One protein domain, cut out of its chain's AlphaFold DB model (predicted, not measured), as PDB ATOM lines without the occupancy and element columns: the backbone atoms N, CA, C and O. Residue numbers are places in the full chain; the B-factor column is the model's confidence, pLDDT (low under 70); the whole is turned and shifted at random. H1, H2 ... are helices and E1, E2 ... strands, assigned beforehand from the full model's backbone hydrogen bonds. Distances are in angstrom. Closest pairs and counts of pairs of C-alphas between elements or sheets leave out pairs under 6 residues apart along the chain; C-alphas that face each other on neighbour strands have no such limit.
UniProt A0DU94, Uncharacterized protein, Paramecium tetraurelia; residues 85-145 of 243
ATOM      1  N   SER A  85      16.175  -3.914  -2.799       97.12
ATOM      2  CA  SER A  85      15.211  -2.885  -2.384       97.12
ATOM      3  C   SER A  85      14.586  -3.104  -1.005       97.12
ATOM      4  O   SER A  85      13.982  -2.175  -0.474       97.12
ATOM      5  N   ASP A  86      14.689  -4.314  -0.454       96.50
ATOM      6  CA  ASP A  86      14.068  -4.681   0.817       96.50
ATOM      7  C   ASP A  86      14.972  -4.333   2.016       96.50
ATOM      8  O   ASP A  86      14.512  -4.344   3.159       96.50
ATOM      9  N   TYR A  87      16.247  -3.998   1.777       95.44
ATOM     10  CA  TYR A  87      17.188  -3.587   2.821       95.44
ATOM     11  C   TYR A  87      17.106  -2.086   3.126       95.44
ATOM     12  O   TYR A  87      16.948  -1.245   2.238       95.44
ATOM     13  N   ASN A  88      17.279  -1.746   4.404       94.94
ATOM     14  CA  ASN A  88      17.472  -0.367   4.855       94.94
ATOM     15  C   ASN A  88      18.913   0.118   4.565       94.94
ATOM     16  O   ASN A  88      19.761  -0.650   4.113       94.94
ATOM     17  N   GLU A  89      19.195   1.397   4.832       92.62
ATOM     18  CA  GLU A  89      20.515   2.011   4.609       92.62
ATOM     19  C   GLU A  89      21.657   1.324   5.378       92.62
ATOM     20  O   GLU A  89      22.724   1.102   4.806       92.62
ATOM     21  N   GLU A  90      21.429   0.953   6.641       90.56
ATOM     22  CA  GLU A  90      22.443   0.348   7.516       90.56
ATOM     23  C   GLU A  90      22.857  -1.050   7.028       90.56
ATOM     24  O   GLU A  90      24.044  -1.387   7.005       90.56
ATOM     25  N   ASP A  91      21.887  -1.838   6.567       91.38
ATOM     26  CA  ASP A  91      22.105  -3.211   6.120       91.38
ATOM     27  C   ASP A  91      22.610  -3.284   4.675       91.38
ATOM     28  O   ASP A  91      23.420  -4.153   4.345       91.38
ATOM     29  N   CYS A  92      22.170  -2.376   3.803       92.62
ATOM     30  CA  CYS A  92      22.303  -2.506   2.352       92.62
ATOM     31  C   CYS A  92      23.719  -2.863   1.869       92.62
ATOM     32  O   CYS A  92      23.900  -3.793   1.086       92.62
ATOM     33  N   ASN A  93      24.741  -2.165   2.371       88.56
ATOM     34  CA  ASN A  93      26.114  -2.283   1.869       88.56
ATOM     35  C   ASN A  93      26.801  -3.616   2.225       88.56
ATOM     36  O   ASN A  93      27.884  -3.917   1.709       88.56
ATOM     37  N   TYR A  94      26.205  -4.430   3.099       84.69
ATOM     38  CA  TYR A  94      26.786  -5.695   3.553       84.69
ATOM     39  C   TYR A  94      26.074  -6.928   3.017       84.69
ATOM     40  O   TYR A  94      26.610  -8.028   3.195       84.69
ATOM     41  N   GLN A  95      24.929  -6.746   2.364       89.81
ATOM     42  CA  GLN A  95      24.029  -7.822   1.984       89.81
ATOM     43  C   GLN A  95      24.125  -8.162   0.498       89.81
ATOM     44  O   GLN A  95      24.593  -7.385  -0.335       89.81
ATOM     45  N   GLU A  96      23.671  -9.368   0.191       88.38
ATOM     46  CA  GLU A  96      23.453  -9.853  -1.162       88.38
ATOM     47  C   GLU A  96      21.955 -10.098  -1.303       88.38
ATOM     48  O   GLU A  96      21.373 -10.877  -0.541       88.38
ATOM     49  N   GLY A  97      21.339  -9.389  -2.238       90.19
ATOM     50  CA  GLY A  97      19.945  -9.574  -2.582       90.19
ATOM     51  C   GLY A  97      19.780 -10.696  -3.598       90.19
ATOM     52  O   GLY A  97      20.746 -11.235  -4.138       90.19
ATOM     53  N   LYS A  98      18.529 -11.026  -3.918       87.50
ATOM     54  CA  LYS A  98      18.211 -11.993  -4.978       87.50
ATOM     55  C   LYS A  98      18.734 -11.553  -6.349       87.50
ATOM     56  O   LYS A  98      18.777 -12.377  -7.250       87.50
ATOM     57  N   GLU A  99      19.054 -10.266  -6.523       89.31
ATOM     58  CA  GLU A  99      19.628  -9.690  -7.741       89.31
ATOM     59  C   GLU A  99      21.161  -9.604  -7.728       89.31
ATOM     60  O   GLU A  99      21.728  -9.210  -8.745       89.31
ATOM     61  N   GLY A 100      21.816  -9.932  -6.608       89.12
ATOM     62  CA  GLY A 100      23.266  -9.828  -6.449       89.12
ATOM     63  C   GLY A 100      23.718  -8.889  -5.330       89.12
ATOM     64  O   GLY A 100      22.974  -8.605  -4.388       89.12
ATOM     65  N   GLU A 101      24.959  -8.411  -5.409       89.69
ATOM     66  CA  GLU A 101      25.541  -7.517  -4.405       89.69
ATOM     67  C   GLU A 101      24.776  -6.184  -4.323       89.69
ATOM     68  O   GLU A 101      24.565  -5.497  -5.329       89.69
ATOM     69  N   CYS A 102      24.367  -5.805  -3.110       93.06
ATOM     70  CA  CYS A 102      23.615  -4.579  -2.871       93.06
ATOM     71  C   CYS A 102      24.525  -3.406  -2.474       93.06
ATOM     72  O   CYS A 102      25.552  -3.573  -1.811       93.06
ATOM     73  N   GLY A 103      24.114  -2.197  -2.861       93.50
ATOM     74  CA  GLY A 103      24.748  -0.937  -2.489       93.50
ATOM     75  C   GLY A 103      23.717   0.175  -2.298       93.50
ATOM     76  O   GLY A 103      22.748   0.289  -3.058       93.50
ATOM     77  N   PHE A 104      23.905   0.991  -1.259       94.62
ATOM     78  CA  PHE A 104      23.023   2.118  -0.967       94.62
ATOM     79  C   PHE A 104      23.430   3.312  -1.826       94.62
ATOM     80  O   PHE A 104      24.334   4.075  -1.481       94.62
ATOM     81  N   ILE A 105      22.790   3.427  -2.988       93.06
ATOM     82  CA  ILE A 105      23.163   4.355  -4.056       93.06
ATOM     83  C   ILE A 105      22.089   5.434  -4.173       93.06
ATOM     84  O   ILE A 105      20.918   5.153  -4.451       93.06
ATOM     85  N   GLY A 106      22.489   6.690  -3.971       90.75
ATOM     86  CA  GLY A 106      21.534   7.785  -3.807       90.75
ATOM     87  C   GLY A 106      20.749   7.609  -2.507       90.75
ATOM     88  O   GLY A 106      21.341   7.635  -1.433       90.75
ATOM     89  N   ASP A 107      19.431   7.423  -2.595       93.31
ATOM     90  CA  ASP A 107      18.534   7.327  -1.426       93.31
ATOM     91  C   ASP A 107      17.816   5.971  -1.327       93.31
ATOM     92  O   ASP A 107      16.765   5.854  -0.699       93.31
ATOM     93  N   LYS A 108      18.343   4.937  -1.990       95.75
ATOM     94  CA  LYS A 108      17.756   3.595  -1.970       95.75
ATOM     95  C   LYS A 108      18.818   2.509  -2.019       95.75
ATOM     96  O   LYS A 108      19.869   2.672  -2.639       95.75
ATOM     97  N   CYS A 109      18.491   1.364  -1.430       96.25
ATOM     98  CA  CYS A 109      19.265   0.156  -1.633       96.25
ATOM     99  C   CYS A 109      18.931  -0.459  -2.996       96.25
ATOM    100  O   CYS A 109      17.763  -0.670  -3.331       96.25
ATOM    101  N   GLN A 110      19.951  -0.711  -3.811       96.25
ATOM    102  CA  GLN A 110      19.792  -1.339  -5.119       96.25
ATOM    103  C   GLN A 110      20.997  -2.218  -5.449       96.25
ATOM    104  O   GLN A 110      22.046  -2.118  -4.818       96.25
ATOM    105  N   VAL A 111      20.839  -3.088  -6.440       94.56
ATOM    106  CA  VAL A 111      21.936  -3.922  -6.938       94.56
ATOM    107  C   VAL A 111      23.030  -3.055  -7.572       94.56
ATOM    108  O   VAL A 111      22.731  -2.143  -8.348       94.56
ATOM    109  N   ILE A 112      24.286  -3.350  -7.251       92.38
ATOM    110  CA  ILE A 112      25.466  -2.779  -7.909       92.38
ATOM    111  C   ILE A 112      25.608  -3.505  -9.246       92.38
ATOM    112  O   ILE A 112      25.689  -4.725  -9.256       92.38
ATOM    113  N   LYS A 113      25.606  -2.798 -10.380       91.50
ATOM    114  CA  LYS A 113      25.642  -3.424 -11.719       91.50
ATOM    115  C   LYS A 113      26.970  -3.258 -12.442       91.50
ATOM    116  O   LYS A 113      27.179  -3.874 -13.483       91.50
ATOM    117  N   GLN A 114      27.828  -2.382 -11.940       92.38
ATOM    118  CA  GLN A 114      29.092  -2.006 -12.561       92.38
ATOM    119  C   GLN A 114      29.987  -1.312 -11.532       92.38
ATOM    120  O   GLN A 114      29.498  -0.726 -10.567       92.38
ATOM    121  N   CYS A 115      31.298  -1.286 -11.773       92.94
ATOM    122  CA  CYS A 115      32.245  -0.638 -10.862       92.94
ATOM    123  C   CYS A 115      31.931   0.847 -10.602       92.94
ATOM    124  O   CYS A 115      32.153   1.319  -9.496       92.94
ATOM    125  N   SER A 116      31.359   1.578 -11.565       94.12
ATOM    126  CA  SER A 116      30.997   2.994 -11.377       94.12
ATOM    127  C   SER A 116      29.787   3.218 -10.464       94.12
ATOM    128  O   SER A 116      29.518   4.350 -10.067       94.12
ATOM    129  N   ASP A 117      29.032   2.168 -10.140       93.50
ATOM    130  CA  ASP A 117      27.973   2.252  -9.133       93.50
ATOM    131  C   ASP A 117      28.577   2.287  -7.718       93.50
ATOM    132  O   ASP A 117      27.979   2.872  -6.818       93.50
ATOM    133  N   ILE A 118      29.789   1.740  -7.535       92.81
ATOM    134  CA  ILE A 118      30.518   1.741  -6.256       92.81
ATOM    135  C   ILE A 118      30.871   3.169  -5.823       92.81
ATOM    136  O   ILE A 118      30.792   3.476  -4.638       92.81
ATOM    137  N   ASP A 119      31.168   4.054  -6.778       91.19
ATOM    138  CA  ASP A 119      31.448   5.480  -6.531       91.19
ATOM    139  C   ASP A 119      30.236   6.262  -6.000       91.19
ATOM    140  O   ASP A 119      30.355   7.432  -5.647       91.19
ATOM    141  N   GLN A 120      29.046   5.660  -6.017       91.56
ATOM    142  CA  GLN A 120      27.808   6.295  -5.570       91.56
ATOM    143  C   GLN A 120      27.291   5.708  -4.250       91.56
ATOM    144  O   GLN A 120      26.226   6.121  -3.780       91.56
ATOM    145  N   ILE A 121      27.997   4.726  -3.680       90.50
ATOM    146  CA  ILE A 121      27.611   4.076  -2.428       90.50
ATOM    147  C   ILE A 121      27.898   5.025  -1.273       90.50
ATOM    148  O   ILE A 121      29.048   5.259  -0.955       90.50
ATOM    149  N   LYS A 122      26.887   5.521  -0.564       82.12
ATOM    150  CA  LYS A 122      27.149   6.417   0.573       82.12
ATOM    151  C   LYS A 122      27.962   5.715   1.679       82.12
ATOM    152  O   LYS A 122      27.575   4.647   2.157       82.12
ATOM    153  N   GLY A 123      29.043   6.357   2.136       77.81
ATOM    154  CA  GLY A 123      29.768   6.017   3.371       77.81
ATOM    155  C   GLY A 123      31.269   5.760   3.188       77.81
ATOM    156  O   GLY A 123      31.809   5.822   2.092       77.81
ATOM    157  N   GLU A 124      31.967   5.419   4.276       73.44
ATOM    158  CA  GLU A 124      33.429   5.177   4.281       73.44
ATOM    159  C   GLU A 124      33.862   3.915   3.497       73.44
ATOM    160  O   GLU A 124      35.047   3.589   3.414       73.44
ATOM    161  N   PHE A 125      32.910   3.189   2.906       73.38
ATOM    162  CA  PHE A 125      33.126   1.880   2.293       73.38
ATOM    163  C   PHE A 125      33.270   1.899   0.768       73.38
ATOM    164  O   PHE A 125      33.612   0.855   0.212       73.38
ATOM    165  N   GLU A 126      33.085   3.042   0.097       74.62
ATOM    166  CA  GLU A 126      33.229   3.178  -1.368       74.62
ATOM    167  C   GLU A 126      34.562   2.588  -1.857       74.62
ATOM    168  O   GLU A 126      34.622   1.665  -2.676       74.62
ATOM    169  N   PHE A 127      35.660   3.062  -1.266       80.62
ATOM    170  CA  PHE A 127      37.006   2.650  -1.645       80.62
ATOM    171  C   PHE A 127      37.276   1.176  -1.317       80.62
ATOM    172  O   PHE A 127      37.853   0.442  -2.124       80.62
ATOM    173  N   MET A 128      36.807   0.715  -0.154       85.25
ATOM    174  CA  MET A 128      36.966  -0.675   0.270       85.25
ATOM    175  C   MET A 128      36.206  -1.638  -0.639       85.25
ATOM    176  O   MET A 128      36.738  -2.694  -0.967       85.25
ATOM    177  N   LYS A 129      35.004  -1.284  -1.102       85.56
ATOM    178  CA  LYS A 129      34.233  -2.106  -2.044       85.56
ATOM    179  C   LYS A 129      34.930  -2.247  -3.390       85.56
ATOM    180  O   LYS A 129      34.983  -3.353  -3.925       85.56
ATOM    181  N   CYS A 130      35.529  -1.169  -3.895       90.25
ATOM    182  CA  CYS A 130      36.318  -1.238  -5.121       90.25
ATOM    183  C   CYS A 130      37.521  -2.188  -4.970       90.25
ATOM    184  O   CYS A 130      37.807  -2.981  -5.866       90.25
ATOM    185  N   ILE A 131      38.192  -2.153  -3.811       86.69
ATOM    186  CA  ILE A 131      39.319  -3.047  -3.496       86.69
ATOM    187  C   ILE A 131      38.867  -4.494  -3.292       86.69
ATOM    188  O   ILE A 131      39.552  -5.412  -3.728       86.69
ATOM    189  N   LEU A 132      37.735  -4.741  -2.634       84.00
ATOM    190  CA  LEU A 132      37.234  -6.105  -2.426       84.00
ATOM    191  C   LEU A 132      36.857  -6.781  -3.751       84.00
ATOM    192  O   LEU A 132      37.032  -7.992  -3.892       84.00
ATOM    193  N   ASN A 133      36.458  -5.978  -4.738       83.12
ATOM    194  CA  ASN A 133      36.205  -6.382  -6.115       83.12
ATOM    195  C   ASN A 133      37.457  -6.269  -7.012       83.12
ATOM    196  O   ASN A 133      37.343  -5.999  -8.205       83.12
ATOM    197  N   ILE A 134      38.663  -6.515  -6.472       83.38
ATOM    198  CA  ILE A 134      39.948  -6.364  -7.190       83.38
ATOM    199  C   ILE A 134      40.050  -7.161  -8.496       83.38
ATOM    200  O   ILE A 134      40.896  -6.853  -9.330       83.38
ATOM    201  N   HIS A 135      39.244  -8.200  -8.697       84.94
ATOM    202  CA  HIS A 135      39.296  -8.996  -9.925       84.94
ATOM    203  C   HIS A 135      38.527  -8.357 -11.090       84.94
ATOM    204  O   HIS A 135      38.904  -8.581 -12.241       84.94
ATOM    205  N   SER A 136      37.530  -7.517 -10.792       90.19
ATOM    206  CA  SER A 136      36.684  -6.845 -11.790       90.19
ATOM    207  C   SER A 136      36.899  -5.335 -11.832       90.19
ATOM    208  O   SER A 136      36.822  -4.723 -12.894       90.19
ATOM    209  N   CYS A 137      37.227  -4.719 -10.700       93.00
ATOM    210  CA  CYS A 137      37.341  -3.275 -10.550       93.00
ATOM    211  C   CYS A 137      38.762  -2.833 -10.186       93.00
ATOM    212  O   CYS A 137      39.569  -3.584  -9.629       93.00
ATOM    213  N   LYS A 138      39.081  -1.579 -10.509       94.50
ATOM    214  CA  LYS A 138      40.284  -0.879 -10.053       94.50
ATOM    215  C   LYS A 138      39.965   0.574  -9.732       94.50
ATOM    216  O   LYS A 138      39.037   1.155 -10.287       94.50
ATOM    217  N   VAL A 139      40.811   1.190  -8.916       94.25
ATOM    218  CA  VAL A 139      40.758   2.633  -8.685       94.25
ATOM    219  C   VAL A 139      41.586   3.349  -9.752       94.25
ATOM    220  O   VAL A 139      42.763   3.051  -9.947       94.25
ATOM    221  N   SER A 140      40.978   4.306 -10.447       94.62
ATOM    222  CA  SER A 140      41.625   5.168 -11.434       94.62
ATOM    223  C   SER A 140      41.134   6.599 -11.251       94.62
ATOM    224  O   SER A 140      39.934   6.851 -11.285       94.62
ATOM    225  N   SER A 141      42.056   7.539 -11.019       93.00
ATOM    226  CA  SER A 141      41.724   8.955 -10.785       93.00
ATOM    227  C   SER A 141      40.659   9.158  -9.693       93.00
ATOM    228  O   SER A 141      39.721   9.932  -9.873       93.00
ATOM    229  N   SER A 142      40.804   8.436  -8.577       89.88
ATOM    230  CA  SER A 142      39.867   8.435  -7.440       89.88
ATOM    231  C   SER A 142      38.455   7.923  -7.752       89.88
ATOM    232  O   SER A 142      37.540   8.185  -6.982       89.88
ATOM    233  N   LYS A 143      38.276   7.200  -8.861       93.62
ATOM    234  CA  LYS A 143      37.021   6.548  -9.246       93.62
ATOM    235  C   LYS A 143      37.201   5.047  -9.369       93.62
ATOM    236  O   LYS A 143      38.267   4.587  -9.788       93.62
ATOM    237  N   CYS A 144      36.168   4.290  -9.049       94.75
ATOM    238  CA  CYS A 144      36.109   2.863  -9.261       94.75
ATOM    239  C   CYS A 144      35.666   2.576 -10.696       94.75
ATOM    240  O   CYS A 144      34.547   2.863 -11.118       94.75
ATOM    241  N   VAL A 145      36.572   2.002 -11.480       95.31
ATOM    242  CA  VAL A 145      36.343   1.697 -12.892       95.31
ATOM    243  C   VAL A 145      36.535   0.213 -13.151       95.31
ATOM    244  O   VAL A 145      37.312  -0.456 -12.467       95.31
TER     245      VAL A 145
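What this domain is: This is residues 85 to 145 of the 243 residues of an uncharacterized protein of Paramecium tetraurelia (UniProt A0DU94). Two small lobes stand end to end along the longest axis: the two-stranded hairpin E1 and E2 with short helix H1 packed on it, and the hairpin E3 and E4 with helix H3 packed on it. Short helix H2 sits between the lobes, nearer to the second. The printed part has 61 residues, with three named helices and four named strands in the order H1 E1 E2 H2 H3 E3 E4; both sheets are antiparallel and the class is mixed. It is compact, with a radius of gyration of the C-alphas of 10.7 A, yet elongated in outline, spanning 32 by 20 by 14 A.

How they stand to each other: E1, residues 100 to 105, and E2, residues 108 to 111, form an antiparallel hairpin at 149 degrees, with N 103 and O 110 2.8 A apart, within hydrogen-bond range. Residues 96 to 97 pair antiparallel with residues 100 to 101 of E1. H1, residues 89 to 92, comes closest to E1 at the C-alphas of Cys 92 and Gly 103, 5.6 A apart. H2, residues 115 to 118, and H3, residues 126 to 132, touch, the closest C-alphas being those of Ile 118 and Glu 126, 5.8 A apart. E3, residues 137 to 140, and E4, residues 143 to 145, form the other antiparallel hairpin, at 139 degrees, with N 140 and O 143 2.8 A apart, within hydrogen-bond range. The closest C-alphas of H2 and E4 are those of Cys 115 and Val 145, 5.1 A apart; those of H3 and E3 are Cys 130 and Cys 137, 5.9 A apart. E1 and E3 are apart, as are H1 and H3. In H3 every O i to N i+4 pair is within hydrogen-bond range; H1 and H2 are too short for such a pair.

Where its parts are: E1 is 14.4 A long from C-alpha 100 at (23.266, -9.828, -6.449), E2 9.9 A, H3 10.2 A and E3 9.5 A; H1, H2 and E4 measure 5.4, 5.5 and 6.1 A. H1 begins at C-alpha 89 (20.515, 2.011, 4.609), and E4 ends at C-alpha 145 (36.343, 1.697, -12.892).

The domain as a whole: The two C-alphas farthest apart, those of Asp 86 and Ser 141, are 32.9 A apart. The printed part has no cut and no long link. The mean pLDDT of the printed part is 90.0, and no printed residue is under 70.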